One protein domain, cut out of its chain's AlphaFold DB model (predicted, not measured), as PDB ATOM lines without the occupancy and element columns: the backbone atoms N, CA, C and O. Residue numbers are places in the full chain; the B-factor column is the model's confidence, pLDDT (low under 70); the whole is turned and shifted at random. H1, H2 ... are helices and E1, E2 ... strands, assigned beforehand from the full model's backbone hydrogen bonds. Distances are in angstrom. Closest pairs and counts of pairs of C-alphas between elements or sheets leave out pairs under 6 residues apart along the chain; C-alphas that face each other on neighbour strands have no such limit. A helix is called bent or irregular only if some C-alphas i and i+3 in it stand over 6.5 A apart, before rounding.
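AT A GLANCE: This is residues 3 to 17 and 26 to 143 of the 144 residues of the protein "STT3_PglB_C domain-containing protein" of Epsilonproteobacteria bacterium (UniProt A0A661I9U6). A twisted, branched sheet of eight strands is built along one long bent strand, E5: E2, E3 and E4 make a small wing at its first part, while E6 on one side and E7, E8 and E1 on the other line the rest. H3 sits between this sheet and a separate hairpin, E9 and E10; H1 only grazes the sheet beside E1, and residues 10 to 17 stick out. The printed part has 133 residues with three named helices and ten named strands, in the order H1, E1 to E8, H2, H3, E9, E10. The class is mixed, helices and strands; the large sheet is mixed, the small one antiparallel. The whole is compact, with a radius of gyration of the C-alphas of 16.0 A and spans of 49 by 48 by 27 A.

HOW THE PARTS SIT: Start at H1, residues 3 to 11, irregular with C-alphas 3 and 6 7.7 A apart. It only grazes the sheet with residues 3 to 6; its closest C-alphas with E1, residues 27 to 30, are Arg 3 and Tyr 29, 6.3 A apart. Next look for a meander, each strand the antiparallel neighbour of the one before: E2, residues 39 to 41, E3, 46 to 49, E4, 54 to 57, E5, 60 to 72, and E6, 78 to 84. N 40 and O 48 are 2.8 A apart, N 47 and O 56 2.9 A, N 55 and O 62 2.9 A, and N 69 and O 81 2.8 A, within hydrogen-bond range. E5 bends by 64 degrees at residue 63; E4 and E6 lie on one side of it, and E7, residues 91 to 96, on the other side, parallel, with N 65 and O 91 at 2.7 A. E7 and E8, residues 101 to 105, form a hairpin, with N 94 and O 103 at 2.9 A; E8 is antiparallel to E1, with N 28 and O 104 at 2.8 A. H2, residues 107 to 110, is on this sheet at a height of 7.4 A. H3, residues 113 to 120, only grazes it with residues 115 to 120; the closest C-alphas of H3 and E10, residues 138 to 142, are Phe 118 and Lys 138, 6.1 A apart. E10 forms a hairpin with E9, residues 128 to 133, with N 129 and O 141 at 2.9 A. Every O i to N i+4 pair is within range in H3 and 3 of 5 in H1; H2 is too short for such a pair.

IN THESE COORDINATES: Find C-alpha 3 at (21.943, 142.917, 28.677), where H1 begins its 15.7 A. C-alpha 60 at (0.039, 132.273, 31.345) opens E5, 34.1 A long; E6 measures 19.7 A and E7 16.0 A. E10 ends at C-alpha 142, (29.523, 160.822, 44.458).

THE WHOLE: The farthest C-alphas, Lys 17 and Lys 37, are 51.3 A apart. Residues 18 to 25 are not printed, and C-alphas 17 and 26 are 24.1 A apart across the cut. Of the links that are printed whole, none is long. Mean pLDDT of the printed part is 94.3, and no printed residue is under 70.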
ATOM      1  N   ARG A   3      22.073 144.353  29.017       91.94
ATOM      2  CA  ARG A   3      21.943 142.917  28.677       91.94
ATOM      3  C   ARG A   3      22.390 141.959  29.790       91.94
ATOM      4  O   ARG A   3      21.920 140.833  29.831       91.94
ATOM      5  N   ILE A   4      23.298 142.395  30.664       93.38
ATOM      6  CA  ILE A   4      23.922 141.563  31.707       93.38
ATOM      7  C   ILE A   4      23.497 141.977  33.120       93.38
ATOM      8  O   ILE A   4      24.045 141.476  34.097       93.38
ATOM      9  N   LEU A   5      22.531 142.895  33.257       93.50
ATOM     10  CA  LEU A   5      22.136 143.445  34.556       93.50
ATOM     11  C   LEU A   5      21.626 142.354  35.514       93.50
ATOM     12  O   LEU A   5      21.932 142.387  36.706       93.50
ATOM     13  N   ALA A   6      20.902 141.360  34.990       90.94
ATOM     14  CA  ALA A   6      20.458 140.203  35.763       90.94
ATOM     15  C   ALA A   6      21.636 139.386  36.319       90.94
ATOM     16  O   ALA A   6      21.638 139.028  37.495       90.94
ATOM     17  N   THR A   7      22.675 139.171  35.510       92.38
ATOM     18  CA  THR A   7      23.905 138.483  35.926       92.38
ATOM     19  C   THR A   7      24.663 139.284  36.982       92.38
ATOM     20  O   THR A   7      25.042 138.734  38.011       92.38
ATOM     21  N   VAL A   8      24.829 140.598  36.789       92.81
ATOM     22  CA  VAL A   8      25.487 141.481  37.773       92.81
ATOM     23  C   VAL A   8      24.754 141.450  39.116       92.81
ATOM     24  O   VAL A   8      25.386 141.409  40.171       92.81
ATOM     25  N   LYS A   9      23.415 141.403  39.101       92.31
ATOM     26  CA  LYS A   9      22.617 141.303  40.327       92.31
ATOM     27  C   LYS A   9      22.931 140.040  41.129       92.31
ATOM     28  O   LYS A   9      22.850 140.107  42.351       92.31
ATOM     29  N   MET A  10      23.311 138.923  40.503       89.56
ATOM     30  CA  MET A  10      23.595 137.672  41.224       89.56
ATOM     31  C   MET A  10      24.633 137.868  42.336       89.56
ATOM     32  O   MET A  10      24.442 137.340  43.425       89.56
ATOM     33  N   PHE A  11      25.648 138.707  42.114       90.88
ATOM     34  CA  PHE A  11      26.696 138.986  43.101       90.88
ATOM     35  C   PHE A  11      26.188 139.730  44.342       90.88
ATOM     36  O   PHE A  11      26.634 139.454  45.449       90.88
ATOM     37  N   SER A  12      25.218 140.637  44.187       90.88
ATOM     38  CA  SER A  12      24.600 141.358  45.313       90.88
ATOM     39  C   SER A  12      23.321 140.693  45.826       90.88
ATOM     40  O   SER A  12      22.570 141.283  46.603       90.88
ATOM     41  N   ASN A  13      22.999 139.496  45.339       91.75
ATOM     42  CA  ASN A  13      21.782 138.765  45.679       91.75
ATOM     43  C   ASN A  13      22.053 137.560  46.578       91.75
ATOM     44  O   ASN A  13      21.259 136.622  46.604       91.75
ATOM     45  N   LEU A  14      23.178 137.572  47.282       93.50
ATOM     46  CA  LEU A  14      23.606 136.502  48.163       93.50
ATOM     47  C   LEU A  14      23.640 137.022  49.592       93.50
ATOM     48  O   LEU A  14      24.156 138.101  49.879       93.50
ATOM     49  N   ASN A  15      23.107 136.227  50.506       92.62
ATOM     50  CA  ASN A  15      23.378 136.398  51.915       92.62
ATOM     51  C   ASN A  15      24.851 136.042  52.161       92.62
ATOM     52  O   ASN A  15      25.234 134.880  52.035       92.62
ATOM     53  N   LEU A  16      25.664 137.030  52.541       91.50
ATOM     54  CA  LEU A  16      27.116 136.864  52.683       91.50
ATOM     55  C   LEU A  16      27.529 135.833  53.748       91.50
ATOM     56  O   LEU A  16      28.628 135.301  53.674       91.50
ATOM     57  N   LYS A  17      26.662 135.532  54.723       94.88
ATOM     58  CA  LYS A  17      26.949 134.553  55.785       94.88
ATOM     59  C   LYS A  17      26.610 133.121  55.386       94.88
ATOM     60  O   LYS A  17      27.235 132.188  55.866       94.88
ATOM     61  N   PHE A  26      12.627 139.710  38.709       94.44
ATOM     62  CA  PHE A  26      12.370 139.494  37.292       94.44
ATOM     63  C   PHE A  26      12.920 140.645  36.448       94.44
ATOM     64  O   PHE A  26      12.510 141.796  36.596       94.44
ATOM     65  N   PHE A  27      13.811 140.317  35.515       95.56
ATOM     66  CA  PHE A  27      14.324 141.242  34.510       95.56
ATOM     67  C   PHE A  27      14.419 140.538  33.166       95.56
ATOM     68  O   PHE A  27      15.064 139.496  33.047       95.56
ATOM     69  N   TYR A  28      13.825 141.140  32.144       95.12
ATOM     70  CA  TYR A  28      13.891 140.640  30.783       95.12
ATOM     71  C   TYR A  28      14.141 141.790  29.808       95.12
ATOM     72  O   TYR A  28      13.371 142.749  29.735       95.12
ATOM     73  N   TYR A  29      15.249 141.692  29.077       95.00
ATOM     74  CA  TYR A  29      15.675 142.670  28.082       95.00
ATOM     75  C   TYR A  29      15.261 142.212  26.686       95.00
ATOM     76  O   TYR A  29      15.564 141.092  26.284       95.00
ATOM     77  N   ILE A  30      14.611 143.101  25.937       95.06
ATOM     78  CA  ILE A  30      14.063 142.813  24.612       95.06
ATOM     79  C   ILE A  30      14.804 143.663  23.588       95.06
ATOM     80  O   ILE A  30      14.685 144.896  23.573       95.06
ATOM     81  N   ASP A  31      15.570 143.003  22.720       90.75
ATOM     82  CA  ASP A  31      16.286 143.657  21.631       90.75
ATOM     83  C   ASP A  31      15.545 143.687  20.309       90.75
ATOM     84  O   ASP A  31      15.742 144.647  19.565       90.75
ATOM     85  N   ASN A  32      14.685 142.710  20.055       89.69
ATOM     86  CA  ASN A  32      13.861 142.639  18.864       89.69
ATOM     87  C   ASN A  32      12.402 142.431  19.260       89.69
ATOM     88  O   ASN A  32      12.080 141.582  20.090       89.69
ATOM     89  N   PHE A  33      11.519 143.209  18.646       93.75
ATOM     90  CA  PHE A  33      10.081 143.086  18.822       93.75
ATOM     91  C   PHE A  33       9.379 143.234  17.476       93.75
ATOM     92  O   PHE A  33       9.882 143.904  16.572       93.75
ATOM     93  N   LYS A  34       8.209 142.608  17.344       94.00
ATOM     94  CA  LYS A  34       7.389 142.671  16.131       94.00
ATOM     95  C   LYS A  34       5.969 143.068  16.496       94.00
ATOM     96  O   LYS A  34       5.348 142.431  17.342       94.00
ATOM     97  N   GLN A  35       5.471 144.115  15.853       91.69
ATOM     98  CA  GLN A  35       4.081 144.525  15.992       91.69
ATOM     99  C   GLN A  35       3.187 143.597  15.160       91.69
ATOM    100  O   GLN A  35       3.428 143.396  13.970       91.69
ATOM    101  N   GLU A  36       2.148 143.061  15.787       92.56
ATOM    102  CA  GLU A  36       1.009 142.406  15.144       92.56
ATOM    103  C   GLU A  36      -0.258 143.247  15.377       92.56
ATOM    104  O   GLU A  36      -0.201 144.283  16.042       92.56
ATOM    105  N   LYS A  37      -1.409 142.837  14.822       87.94
ATOM    106  CA  LYS A  37      -2.661 143.611  14.944       87.94
ATOM    107  C   LYS A  37      -3.027 143.918  16.402       87.94
ATOM    108  O   LYS A  37      -3.262 145.074  16.734       87.94
ATOM    109  N   ASP A  38      -3.004 142.896  17.259       91.75
ATOM    110  CA  ASP A  38      -3.527 142.973  18.634       91.75
ATOM    111  C   ASP A  38      -2.471 142.669  19.706       91.75
ATOM    112  O   ASP A  38      -2.771 142.598  20.902       91.75
ATOM    113  N   ALA A  39      -1.222 142.478  19.283       94.19
ATOM    114  CA  ALA A  39      -0.134 142.119  20.169       94.19
ATOM    115  C   ALA A  39       1.202 142.695  19.702       94.19
ATOM    116  O   ALA A  39       1.440 142.909  18.515       94.19
ATOM    117  N   LEU A  40       2.098 142.896  20.658       94.75
ATOM    118  CA  LEU A  40       3.512 143.130  20.418       94.75
ATOM    119  C   LEU A  40       4.274 141.865  20.818       94.75
ATOM    120  O   LEU A  40       4.259 141.469  21.984       94.75
ATOM    121  N   LEU A  41       4.926 141.212  19.858       95.06
ATOM    122  CA  LEU A  41       5.788 140.066  20.127       95.06
ATOM    123  C   LEU A  41       7.117 140.562  20.695       95.06
ATOM    124  O   LEU A  41       7.797 141.355  20.048       95.06
ATOM    125  N   LEU A  42       7.496 140.073  21.877       93.75
ATOM    126  CA  LEU A  42       8.676 140.509  22.637       93.75
ATOM    127  C   LEU A  42       9.773 139.423  22.702       93.75
ATOM    128  O   LEU A  42      10.686 139.486  23.528       93.75
ATOM    129  N   GLY A  43       9.684 138.411  21.834       89.06
ATOM    130  CA  GLY A  43      10.603 137.267  21.797       89.06
ATOM    131  C   GLY A  43      10.341 136.232  22.898       89.06
ATOM    132  O   GLY A  43       9.536 136.463  23.795       89.06
ATOM    133  N   HIS A  44      10.991 135.065  22.802       86.06
ATOM    134  CA  HIS A  44      10.911 133.958  23.777       86.06
ATOM    135  C   HIS A  44       9.484 133.609  24.252       86.06
ATOM    136  O   HIS A  44       9.254 133.367  25.434       86.06
ATOM    137  N   ASN A  45       8.510 133.592  23.333       89.06
ATOM    138  CA  ASN A  45       7.088 133.342  23.625       89.06
ATOM    139  C   ASN A  45       6.438 134.339  24.602       89.06
ATOM    140  O   ASN A  45       5.400 134.037  25.197       89.06
ATOM    141  N   ILE A  46       7.017 135.533  24.728       94.06
ATOM    142  CA  ILE A  46       6.447 136.652  25.470       94.06
ATOM    143  C   ILE A  46       5.723 137.573  24.493       94.06
ATOM    144  O   ILE A  46       6.277 138.000  23.474       94.06
ATOM    145  N   ARG A  47       4.467 137.885  24.805       95.69
ATOM    146  CA  ARG A  47       3.628 138.786  24.010       95.69
ATOM    147  C   ARG A  47       2.988 139.812  24.922       95.69
ATOM    148  O   ARG A  47       2.480 139.462  25.981       95.69
ATOM    149  N   TRP A  48       2.967 141.068  24.509       95.94
ATOM    150  CA  TRP A  48       2.104 142.062  25.132       95.94
ATOM    151  C   TRP A  48       0.815 142.165  24.323       95.94
ATOM    152  O   TRP A  48       0.831 142.624  23.185       95.94
ATOM    153  N   LEU A  49      -0.296 141.724  24.912       95.06
ATOM    154  CA  LEU A  49      -1.639 141.855  24.358       95.06
ATOM    155  C   LEU A  49      -2.116 143.294  24.588       95.06
ATOM    156  O   LEU A  49      -2.530 143.653  25.692       95.06
ATOM    157  N   THR A  50      -2.003 144.140  23.565       89.38
ATOM    158  CA  THR A  50      -2.144 145.600  23.703       89.38
ATOM    159  C   THR A  50      -3.576 146.029  24.008       89.38
ATOM    160  O   THR A  50      -3.775 146.981  24.757       89.38
ATOM    161  N   LYS A  51      -4.579 145.305  23.494       89.25
ATOM    162  CA  LYS A  51      -6.000 145.557  23.795       89.25
ATOM    163  C   LYS A  51      -6.370 145.211  25.240       89.25
ATOM    164  O   LYS A  51      -7.146 145.925  25.861       89.25
ATOM    165  N   GLU A  52      -5.806 144.128  25.771       91.56
ATOM    166  CA  GLU A  52      -6.102 143.635  27.123       91.56
ATOM    167  C   GLU A  52      -5.200 144.258  28.201       91.56
ATOM    168  O   GLU A  52      -5.475 144.099  29.385       91.56
ATOM    169  N   ASN A  53      -4.112 144.938  27.817       92.50
ATOM    170  CA  ASN A  53      -3.047 145.382  28.726       92.50
ATOM    171  C   ASN A  53      -2.465 144.246  29.590       92.50
ATOM    172  O   ASN A  53      -2.161 144.432  30.769       92.50
ATOM    173  N   LYS A  54      -2.263 143.070  28.981       95.38
ATOM    174  CA  LYS A  54      -1.697 141.886  29.646       95.38
ATOM    175  C   LYS A  54      -0.417 141.408  28.977       95.38
ATOM    176  O   LYS A  54      -0.286 141.450  27.754       95.38
ATOM    177  N   LEU A  55       0.512 140.915  29.789       96.00
ATOM    178  CA  LEU A  55       1.673 140.162  29.329       96.00
ATOM    179  C   LEU A  55       1.335 138.678  29.307       96.00
ATOM    180  O   LEU A  55       0.896 138.116  30.304       96.00
ATOM    181  N   GLN A  56       1.556 138.039  28.172       95.56
ATOM    182  CA  GLN A  56       1.422 136.606  28.001       95.56
ATOM    183  C   GLN A  56       2.812 135.970  27.982       95.56
ATOM    184  O   GLN A  56       3.639 136.318  27.143       95.56
ATOM    185  N   PHE A  57       3.039 135.024  28.890       93.19
ATOM    186  CA  PHE A  57       4.223 134.178  28.987       93.19
ATOM    187  C   PHE A  57       3.815 132.746  28.623       93.19
ATOM    188  O   PHE A  57       3.290 132.010  29.462       93.19
ATOM    189  N   GLY A  58       3.983 132.355  27.356       89.75
ATOM    190  CA  GLY A  58       3.458 131.076  26.866       89.75
ATOM    191  C   GLY A  58       1.938 130.990  27.057       89.75
ATOM    192  O   GLY A  58       1.194 131.723  26.408       89.75
ATOM    193  N   ASN A  59       1.478 130.135  27.973       89.75
ATOM    194  CA  ASN A  59       0.051 129.943  28.269       89.75
ATOM    195  C   ASN A  59      -0.464 130.789  29.448       89.75
ATOM    196  O   ASN A  59      -1.667 130.831  29.691       89.75
ATOM    197  N   HIS A  60       0.418 131.474  30.180       93.31
ATOM    198  CA  HIS A  60       0.039 132.273  31.345       93.31
ATOM    199  C   HIS A  60      -0.106 133.745  30.973       93.31
ATOM    200  O   HIS A  60       0.747 134.299  30.284       93.31
ATOM    201  N   LYS A  61      -1.161 134.402  31.462       95.31
ATOM    202  CA  LYS A  61      -1.338 135.855  31.360       95.31
ATOM    203  C   LYS A  61      -1.057 136.504  32.715       95.31
ATOM    204  O   LYS A  61      -1.458 135.972  33.745       95.31
ATOM    205  N   ALA A  62      -0.403 137.655  32.701       95.69
ATOM    206  CA  ALA A  62      -0.121 138.468  33.870       95.69
ATOM    207  C   ALA A  62      -0.486 139.930  33.599       95.69
ATOM    208  O   ALA A  62      -0.337 140.423  32.476       95.69
ATOM    209  N   ASP A  63      -0.951 140.617  34.635       95.81
ATOM    210  CA  ASP A  63      -1.296 142.030  34.542       95.81
ATOM    211  C   ASP A  63      -0.041 142.901  34.503       95.81
ATOM    212  O   ASP A  63       0.954 142.644  35.191       95.81
ATOM    213  N   ILE A  64      -0.109 143.954  33.691       97.50
ATOM    214  CA  ILE A  64       0.952 144.948  33.595       97.50
ATOM    215  C   ILE A  64       0.680 146.038  34.622       97.50
ATOM    216  O   ILE A  64      -0.383 146.650  34.616       97.50
ATOM    217  N   GLY A  65       1.661 146.312  35.473       97.75
ATOM    218  CA  GLY A  65       1.580 147.362  36.470       97.75
ATOM    219  C   GLY A  65       1.621 148.745  35.834       97.75
ATOM    220  O   GLY A  65       0.669 149.528  35.869       97.75
ATOM    221  N   LYS A  66       2.757 149.033  35.195       97.56
ATOM    222  CA  LYS A  66       3.051 150.329  34.581       97.56
ATOM    223  C   LYS A  66       3.613 150.145  33.183       97.56
ATOM    224  O   LYS A  66       4.405 149.233  32.946       97.56
ATOM    225  N   PHE A  67       3.241 151.049  32.292       97.62
ATOM    226  CA  PHE A  67       3.920 151.270  31.027       97.62
ATOM    227  C   PHE A  67       4.669 152.600  31.099       97.62
ATOM    228  O   PHE A  67       4.069 153.632  31.396       97.62
ATOM    229  N   ILE A  68       5.974 152.575  30.848       98.19
ATOM    230  CA  ILE A  68       6.847 153.744  30.958       98.19
ATOM    231  C   ILE A  68       7.595 153.914  29.643       98.19
ATOM    232  O   ILE A  68       8.342 153.025  29.242       98.19
ATOM    233  N   ALA A  69       7.431 155.051  28.975       97.19
ATOM    234  CA  ALA A  69       8.188 155.398  27.780       97.19
ATOM    235  C   ALA A  69       9.268 156.432  28.119       97.19
ATOM    236  O   ALA A  69       8.972 157.510  28.630       97.19
ATOM    237  N   ALA A  70      10.522 156.104  27.820       96.25
ATOM    238  CA  ALA A  70      11.686 156.955  28.026       96.25
ATOM    239  C   ALA A  70      12.274 157.376  26.674       96.25
ATOM    240  O   ALA A  70      12.691 156.533  25.870       96.25
ATOM    241  N   ARG A  71      12.315 158.685  26.404       95.19
ATOM    242  CA  ARG A  71      12.763 159.239  25.116       95.19
ATOM    243  C   ARG A  71      13.529 160.542  25.286       95.19
ATOM    244  O   ARG A  71      13.153 161.383  26.090       95.19
ATOM    245  N   TYR A  72      14.555 160.760  24.473       93.06
ATOM    246  CA  TYR A  72      15.224 162.060  24.406       93.06
ATOM    247  C   TYR A  72      14.519 162.989  23.415       93.06
ATOM    248  O   TYR A  72      14.157 162.595  22.306       93.06
ATOM    249  N   SER A  73      14.324 164.242  23.817       92.00
ATOM    250  CA  SER A  73      13.901 165.325  22.927       92.00
ATOM    251  C   SER A  73      14.998 165.683  21.919       92.00
ATOM    252  O   SER A  73      16.174 165.385  22.126       92.00
ATOM    253  N   LYS A  74      14.639 166.428  20.861       88.06
ATOM    254  CA  LYS A  74      15.613 166.983  19.899       88.06
ATOM    255  C   LYS A  74      16.695 167.852  20.562       88.06
ATOM    256  O   LYS A  74      17.774 167.995  20.009       88.06
ATOM    257  N   LYS A  75      16.409 168.413  21.743       89.19
ATOM    258  CA  LYS A  75      17.337 169.230  22.542       89.19
ATOM    259  C   LYS A  75      18.194 168.402  23.515       89.19
ATOM    260  O   LYS A  75      18.826 168.975  24.390       89.19
ATOM    261  N   GLY A  76      18.163 167.069  23.437       87.25
ATOM    262  CA  GLY A  76      18.968 166.192  24.295       87.25
ATOM    263  C   GLY A  76      18.453 166.025  25.729       87.25
ATOM    264  O   GLY A  76      19.105 165.367  26.529       87.25
ATOM    265  N   LYS A  77      17.276 166.567  26.068       92.06
ATOM    266  CA  LYS A  77      16.642 166.367  27.383       92.06
ATOM    267  C   LYS A  77      15.793 165.096  27.394       92.06
ATOM    268  O   LYS A  77      14.981 164.926  26.479       92.06
ATOM    269  N   LEU A  78      15.944 164.262  28.423       94.94
ATOM    270  CA  LEU A  78      15.115 163.078  28.650       94.94
ATOM    271  C   LEU A  78      13.672 163.465  29.017       94.94
ATOM    272  O   LEU A  78      13.432 164.382  29.802       94.94
ATOM    273  N   ILE A  79      12.714 162.756  28.429       96.00
ATOM    274  CA  ILE A  79      11.277 162.842  28.684       96.00
ATOM    275  C   ILE A  79      10.802 161.444  29.077       96.00
ATOM    276  O   ILE A  79      11.072 160.477  28.358       96.00
ATOM    277  N   ILE A  80      10.099 161.358  30.207       96.94
ATOM    278  CA  ILE A  80       9.504 160.128  30.726       96.94
ATOM    279  C   ILE A  80       7.985 160.285  30.732       96.94
ATOM    280  O   ILE A  80       7.465 161.163  31.415       96.94
ATOM    281  N   ASP A  81       7.301 159.412  30.002       97.12
ATOM    282  CA  ASP A  81       5.846 159.310  29.968       97.12
ATOM    283  C   ASP A  81       5.448 158.014  30.708       97.12
ATOM    284  O   ASP A  81       5.765 156.914  30.256       97.12
ATOM    285  N   GLU A  82       4.802 158.124  31.871       96.94
ATOM    286  CA  GLU A  82       4.436 156.988  32.735       96.94
ATOM    287  C   GLU A  82       2.911 156.835  32.804       96.94
ATOM    288  O   GLU A  82       2.189 157.786  33.096       96.94
ATOM    289  N   LYS A  83       2.417 155.621  32.545       96.81
ATOM    290  CA  LYS A  83       1.000 155.261  32.634       96.81
ATOM    291  C   LYS A  83       0.829 154.047  33.539       96.81
ATOM    292  O   LYS A  83       1.382 152.980  33.270       96.81
ATOM    293  N   VAL A  84       0.020 154.194  34.583       96.81
ATOM    294  CA  VAL A  84      -0.430 153.068  35.411       96.81
ATOM    295  C   VAL A  84      -1.522 152.323  34.644       96.81
ATOM    296  O   VAL A  84      -2.504 152.931  34.223       96.81
ATOM    297  N   LEU A  85      -1.324 151.024  34.415       95.62
ATOM    298  CA  LEU A  85      -2.291 150.157  33.733       95.62
ATOM    299  C   LEU A  85      -3.087 149.322  34.742       95.62
ATOM    300  O   LEU A  85      -4.298 149.188  34.596       95.62
ATOM    301  N   ASN A  86      -2.425 148.817  35.785       95.62
ATOM    302  CA  ASN A  86      -3.051 148.122  36.906       95.62
ATOM    303  C   ASN A  86      -2.207 148.354  38.170       95.62
ATOM    304  O   ASN A  86      -1.031 148.016  38.193       95.62
ATOM    305  N   ALA A  87      -2.777 148.912  39.237       93.00
ATOM    306  CA  ALA A  87      -2.017 149.199  40.459       93.00
ATOM    307  C   ALA A  87      -1.437 147.940  41.138       93.00
ATOM    308  O   ALA A  87      -0.420 148.033  41.817       93.00
ATOM    309  N   SER A  88      -2.044 146.772  40.910       93.75
ATOM    310  CA  SER A  88      -1.624 145.481  41.472       93.75
ATOM    311  C   SER A  88      -0.778 144.643  40.501       93.75
ATOM    312  O   SER A  88      -0.465 143.487  40.787       93.75
ATOM    313  N   GLY A  89      -0.438 145.179  39.322       94.19
ATOM    314  CA  GLY A  89       0.318 144.450  38.306       94.19
ATOM    315  C   GLY A  89       1.792 144.292  38.684       94.19
ATOM    316  O   GLY A  89       2.501 145.278  38.852       94.19
ATOM    317  N   LYS A  90       2.265 143.043  38.755       93.88
ATOM    318  CA  LYS A  90       3.631 142.685  39.188       93.88
ATOM    319  C   LYS A  90       4.732 143.036  38.178       93.88
ATOM    320  O   LYS A  90       5.898 143.140  38.553       93.88
ATOM    321  N   TYR A  91       4.391 143.134  36.894       97.19
ATOM    322  CA  TYR A  91       5.359 143.370  35.822       97.19
ATOM    323  C   TYR A  91       5.143 144.734  35.184       97.19
ATOM    324  O   TYR A  91       4.024 145.092  34.834       97.19
ATOM    325  N   HIS A  92       6.217 145.473  34.949       98.00
ATOM    326  CA  HIS A  92       6.194 146.777  34.303       98.00
ATOM    327  C   HIS A  92       6.925 146.702  32.973       98.00
ATOM    328  O   HIS A  92       7.950 146.032  32.846       98.00
ATOM    329  N   ILE A  93       6.400 147.418  31.985       97.62
ATOM    330  CA  ILE A  93       7.011 147.538  30.669       97.62
ATOM    331  C   ILE A  93       7.687 148.899  30.581       97.62
ATOM    332  O   ILE A  93       7.045 149.933  30.759       97.62
ATOM    333  N   ILE A  94       8.974 148.895  30.252       98.00
ATOM    334  CA  ILE A  94       9.730 150.110  29.963       98.00
ATOM    335  C   ILE A  94      10.086 150.103  28.481       98.00
ATOM    336  O   ILE A  94      10.830 149.236  28.025       98.00
ATOM    337  N   HIS A  95       9.588 151.075  27.726       96.38
ATOM    338  CA  HIS A  95      10.002 151.330  26.354       96.38
ATOM    339  C   HIS A  95      11.085 152.407  26.341       96.38
ATOM    340  O   HIS A  95      10.830 153.572  26.627       96.38
ATOM    341  N   MET A  96      12.311 152.029  25.995       94.69
ATOM    342  CA  MET A  96      13.415 152.973  25.842       94.69
ATOM    343  C   MET A  96      13.512 153.381  24.368       94.69
ATOM    344  O   MET A  96      14.321 152.839  23.604       94.69
ATOM    345  N   ASN A  97      12.653 154.317  23.950       91.12
ATOM    346  CA  ASN A  97      12.442 154.698  22.548       91.12
ATOM    347  C   ASN A  97      13.746 155.036  21.821       91.12
ATOM    348  O   ASN A  97      13.945 154.615  20.683       91.12
ATOM    349  N   SER A  98      14.649 155.767  22.479       87.31
ATOM    350  CA  SER A  98      15.912 156.213  21.880       87.31
ATOM    351  C   SER A  98      16.850 155.070  21.481       87.31
ATOM    352  O   SER A  98      17.737 155.278  20.661       87.31
ATOM    353  N   TYR A  99      16.626 153.859  21.994       88.81
ATOM    354  CA  TYR A  99      17.404 152.661  21.665       88.81
ATOM    355  C   TYR A  99      16.581 151.631  20.886       88.81
ATOM    356  O   TYR A  99      17.124 150.601  20.484       88.81
ATOM    357  N   ARG A 100      15.274 151.877  20.697       91.69
ATOM    358  CA  ARG A 100      14.295 150.898  20.196       91.69
ATOM    359  C   ARG A 100      14.377 149.570  20.962       91.69
ATOM    360  O   ARG A 100      14.545 148.510  20.362       91.69
ATOM    361  N   LYS A 101      14.324 149.640  22.297       93.88
ATOM    362  CA  LYS A 101      14.396 148.476  23.199       93.88
ATOM    363  C   LYS A 101      13.271 148.503  24.218       93.88
ATOM    364  O   LYS A 101      12.853 149.581  24.641       93.88
ATOM    365  N   PHE A 102      12.853 147.321  24.651       96.25
ATOM    366  CA  PHE A 102      11.918 147.156  25.757       96.25
ATOM    367  C   PHE A 102      12.580 146.431  26.924       96.25
ATOM    368  O   PHE A 102      13.507 145.641  26.741       96.25
ATOM    369  N   LEU A 103      12.075 146.692  28.123       97.06
ATOM    370  CA  LEU A 103      12.349 145.916  29.323       97.06
ATOM    371  C   LEU A 103      11.019 145.448  29.905       97.06
ATOM    372  O   LEU A 103      10.050 146.209  29.905       97.06
ATOM    373  N   ILE A 104      11.005 144.236  30.448       97.12
ATOM    374  CA  ILE A 104       9.983 143.796  31.396       97.12
ATOM    375  C   ILE A 104      10.681 143.600  32.734       97.12
ATOM    376  O   ILE A 104      11.642 142.834  32.829       97.12
ATOM    377  N   VAL A 105      10.219 144.316  33.750       97.62
ATOM    378  CA  VAL A 105      10.831 144.335  35.082       97.62
ATOM    379  C   VAL A 105       9.773 144.163  36.159       97.62
ATOM    380  O   VAL A 105       8.614 144.498  35.935       97.62
ATOM    381  N   ASP A 106      10.157 143.658  37.322       97.00
ATOM    382  CA  ASP A 106       9.350 143.772  38.537       97.00
ATOM    383  C   ASP A 106       9.653 145.072  39.304       97.00
ATOM    384  O   ASP A 106      10.513 145.866  38.903       97.00
ATOM    385  N   ASP A 107       8.966 145.280  40.428       96.81
ATOM    386  CA  ASP A 107       9.199 146.418  41.321       96.81
ATOM    387  C   ASP A 107      10.649 146.504  41.814       96.81
ATOM    388  O   ASP A 107      11.181 147.603  41.984       96.81
ATOM    389  N   TYR A 108      11.320 145.366  42.030       95.69
ATOM    390  CA  TYR A 108      12.710 145.356  42.485       95.69
ATOM    391  C   TYR A 108      13.622 146.043  41.466       95.69
ATOM    392  O   TYR A 108      14.374 146.960  41.809       95.69
ATOM    393  N   TYR A 109      13.554 145.625  40.200       97.12
ATOM    394  CA  TYR A 109      14.365 146.236  39.152       97.12
ATOM    395  C   TYR A 109      13.890 147.634  38.795       97.12
ATOM    396  O   TYR A 109      14.737 148.504  38.582       97.12
ATOM    397  N   LEU A 110      12.577 147.875  38.780       97.62
ATOM    398  CA  LEU A 110      12.032 149.202  38.525       97.62
ATOM    399  C   LEU A 110      12.605 150.230  39.508       97.62
ATOM    400  O   LEU A 110      13.016 151.304  39.080       97.62
ATOM    401  N   ASN A 111      12.705 149.880  40.792       96.56
ATOM    402  CA  ASN A 111      13.238 150.750  41.845       96.56
ATOM    403  C   ASN A 111      14.761 150.649  42.033       96.56
ATOM    404  O   ASN A 111      15.326 151.340  42.879       96.56
ATOM    405  N   SER A 112      15.452 149.811  41.257       96.38
ATOM    406  CA  SER A 112      16.905 149.684  41.368       96.38
ATOM    407  C   SER A 112      17.612 150.985  40.985       96.38
ATOM    408  O   SER A 112      17.224 151.663  40.029       96.38
ATOM    409  N   LEU A 113      18.705 151.298  41.690       95.94
ATOM    410  CA  LEU A 113      19.499 152.506  41.447       95.94
ATOM    411  C   LEU A 113      19.927 152.620  39.977       95.94
ATOM    412  O   LEU A 113      19.846 153.690  39.383       95.94
ATOM    413  N   PHE A 114      20.318 151.496  39.368       96.44
ATOM    414  CA  PHE A 114      20.702 151.465  37.963       96.44
ATOM    415  C   PHE A 114      19.551 151.893  37.045       96.44
ATOM    416  O   PHE A 114      19.763 152.753  36.201       96.44
ATOM    417  N   ILE A 115      18.336 151.353  37.201       97.00
ATOM    418  CA  ILE A 115      17.197 151.751  36.356       97.00
ATOM    419  C   ILE A 115      16.795 153.203  36.626       97.00
ATOM    420  O   ILE A 115      16.645 153.971  35.675       97.00
ATOM    421  N   GLN A 116      16.696 153.604  37.895       97.81
ATOM    422  CA  GLN A 116      16.326 154.971  38.269       97.81
ATOM    423  C   GLN A 116      17.294 156.002  37.678       97.81
ATOM    424  O   GLN A 116      16.858 156.924  36.991       97.81
ATOM    425  N   MET A 117      18.600 155.807  37.845       97.31
ATOM    426  CA  MET A 117      19.593 156.767  37.367       97.31
ATOM    427  C   MET A 117      19.843 156.649  35.859       97.31
ATOM    428  O   MET A 117      19.892 157.659  35.164       97.31
ATOM    429  N   PHE A 118      19.993 155.437  35.319       95.75
ATOM    430  CA  PHE A 118      20.373 155.259  33.915       95.75
ATOM    431  C   PHE A 118      19.205 155.477  32.949       95.75
ATOM    432  O   PHE A 118      19.369 156.145  31.930       95.75
ATOM    433  N   VAL A 119      18.036 154.900  33.249       96.00
ATOM    434  CA  VAL A 119      16.876 154.936  32.343       96.00
ATOM    435  C   VAL A 119      16.045 156.189  32.559       96.00
ATOM    436  O   VAL A 119      15.572 156.773  31.587       96.00
ATOM    437  N   PHE A 120      15.853 156.588  33.819       96.88
ATOM    438  CA  PHE A 120      14.948 157.684  34.170       96.88
ATOM    439  C   PHE A 120      15.656 158.979  34.567       96.88
ATOM    440  O   PHE A 120      14.971 159.982  34.759       96.88
ATOM    441  N   GLU A 121      16.987 158.978  34.703       96.75
ATOM    442  CA  GLU A 121      17.761 160.107  35.250       96.75
ATOM    443  C   GLU A 121      17.221 160.610  36.603       96.75
ATOM    444  O   GLU A 121      17.374 161.777  36.963       96.75
ATOM    445  N   ARG A 122      16.595 159.717  37.379       97.25
ATOM    446  CA  ARG A 122      16.120 159.965  38.741       97.25
ATOM    447  C   ARG A 122      17.250 159.608  39.706       97.25
ATOM    448  O   ARG A 122      17.637 158.448  39.815       97.25
ATOM    449  N   TYR A 123      17.804 160.613  40.377       96.75
ATOM    450  CA  TYR A 123      18.885 160.466  41.353       96.75
ATOM    451  C   TYR A 123      18.721 161.466  42.498       96.75
ATOM    452  O   TYR A 123      18.108 162.525  42.334       96.75
ATOM    453  N   ASP A 124      19.299 161.136  43.648       97.19
ATOM    454  CA  ASP A 124      19.379 162.045  44.786       97.19
ATOM    455  C   ASP A 124      20.508 163.067  44.569       97.19
ATOM    456  O   ASP A 124      21.683 162.708  44.495       97.19
ATOM    457  N   LYS A 125      20.153 164.353  44.468       96.25
ATOM    458  CA  LYS A 125      21.091 165.470  44.235       96.25
ATOM    459  C   LYS A 125      21.972 165.798  45.449       96.25
ATOM    460  O   LYS A 125      22.962 166.528  45.319       96.25
ATOM    461  N   SER A 126      21.606 165.311  46.634       97.00
ATOM    462  CA  SER A 126      22.453 165.414  47.823       97.00
ATOM    463  C   SER A 126      23.632 164.439  47.740       97.00
ATOM    464  O   SER A 126      24.741 164.812  48.110       97.00
ATOM    465  N   LEU A 127      23.420 163.259  47.145       97.38
ATOM    466  CA  LEU A 127      24.416 162.191  47.034       97.38
ATOM    467  C   LEU A 127      25.191 162.207  45.712       97.38
ATOM    468  O   LEU A 127      26.375 161.880  45.702       97.38
ATOM    469  N   PHE A 128      24.549 162.581  44.600       98.06
ATOM    470  CA  PHE A 128      25.127 162.466  43.260       98.06
ATOM    471  C   PHE A 128      25.090 163.775  42.473       98.06
ATOM    472  O   PHE A 128      24.105 164.515  42.484       98.06
ATOM    473  N   GLU A 129      26.152 164.006  41.709       97.19
ATOM    474  CA  GLU A 129      26.268 165.077  40.726       97.19
ATOM    475  C   GLU A 129      26.430 164.470  39.321       97.19
ATOM    476  O   GLU A 129      27.339 163.660  39.111       97.19
ATOM    477  N   PRO A 130      25.570 164.800  38.341       96.62
ATOM    478  CA  PRO A 130      25.732 164.306  36.980       96.62
ATOM    479  C   PRO A 130      26.929 164.981  36.301       96.62
ATOM    480  O   PRO A 130      26.943 166.193  36.113       96.62
ATOM    481  N   VAL A 131      27.904 164.184  35.869       96.94
ATOM    482  CA  VAL A 131      29.048 164.655  35.069       96.94
ATOM    483  C   VAL A 131      28.749 164.504  33.579       96.94
ATOM    484  O   VAL A 131      29.038 165.393  32.786       96.94
ATOM    485  N   ILE A 132      28.134 163.379  33.190       94.38
ATOM    486  CA  ILE A 132      27.722 163.109  31.807       94.38
ATOM    487  C   ILE A 132      26.314 162.526  31.800       94.38
ATOM    488  O   ILE A 132      26.063 161.486  32.409       94.38
ATOM    489  N   LEU A 133      25.412 163.154  31.041       93.31
ATOM    490  CA  LEU A 133      24.065 162.653  30.779       93.31
ATOM    491  C   LEU A 133      23.866 162.442  29.275       93.31
ATOM    492  O   LEU A 133      23.232 163.249  28.605       93.31
ATOM    493  N   SER A 134      24.356 161.324  28.742       88.69
ATOM    494  CA  SER A 134      24.108 160.934  27.348       88.69
ATOM    495  C   SER A 134      23.169 159.726  27.268       88.69
ATOM    496  O   SER A 134      22.984 159.029  28.268       88.69
ATOM    497  N   PRO A 135      22.571 159.435  26.104       85.31
ATOM    498  CA  PRO A 135      21.838 158.191  25.928       85.31
ATOM    499  C   PRO A 135      22.737 156.957  26.134       85.31
ATOM    500  O   PRO A 135      22.330 155.973  26.738       85.31
ATOM    501  N   PHE A 136      23.979 156.968  25.668       85.81
ATOM    502  CA  PHE A 136      24.805 155.754  25.705       85.81
ATOM    503  C   PHE A 136      25.458 155.507  27.067       85.81
ATOM    504  O   PHE A 136      25.712 154.360  27.435       85.81
ATOM    505  N   SER A 137      25.703 156.573  27.824       91.44
ATOM    506  CA  SER A 137      26.365 156.525  29.121       91.44
ATOM    507  C   SER A 137      25.863 157.620  30.056       91.44
ATOM    508  O   SER A 137      25.620 158.762  29.651       91.44
ATOM    509  N   LYS A 138      25.765 157.259  31.335       95.00
ATOM    510  CA  LYS A 138      25.503 158.175  32.439       95.00
ATOM    511  C   LYS A 138      26.647 158.080  33.430       95.00
ATOM    512  O   LYS A 138      26.956 156.981  33.887       95.00
ATOM    513  N   ILE A 139      27.275 159.210  33.732       97.12
ATOM    514  CA  ILE A 139      28.357 159.292  34.712       97.12
ATOM    515  C   ILE A 139      27.917 160.242  35.808       97.12
ATOM    516  O   ILE A 139      27.561 161.390  35.538       97.12
ATOM    517  N   TYR A 140      27.965 159.744  37.036       97.88
ATOM    518  CA  TYR A 140      27.638 160.487  38.239       97.88
ATOM    519  C   TYR A 140      28.845 160.472  39.168       97.88
ATOM    520  O   TYR A 140      29.466 159.428  39.364       97.88
ATOM    521  N   LYS A 141      29.163 161.629  39.739       97.69
ATOM    522  CA  LYS A 141      30.134 161.781  40.815       97.69
ATOM    523  C   LYS A 141      29.407 161.653  42.151       97.69
ATOM    524  O   LYS A 141      28.334 162.228  42.324       97.69
ATOM    525  N   LEU A 142      29.988 160.899  43.076       97.44
ATOM    526  CA  LEU A 142      29.523 160.822  44.458       97.44
ATOM    527  C   LEU A 142      29.981 162.080  45.216       97.44
ATOM    528  O   LEU A 142      31.123 162.507  45.053       97.44
ATOM    529  N   LYS A 143      29.085 162.695  45.992       96.12
ATOM    530  CA  LYS A 143      29.340 163.953  46.720       96.12
ATOM    531  C   LYS A 143      29.788 163.762  48.172       96.12
ATOM    532  O   LYS A 143      30.166 164.752  48.795       96.12
TER     533      LYS A 143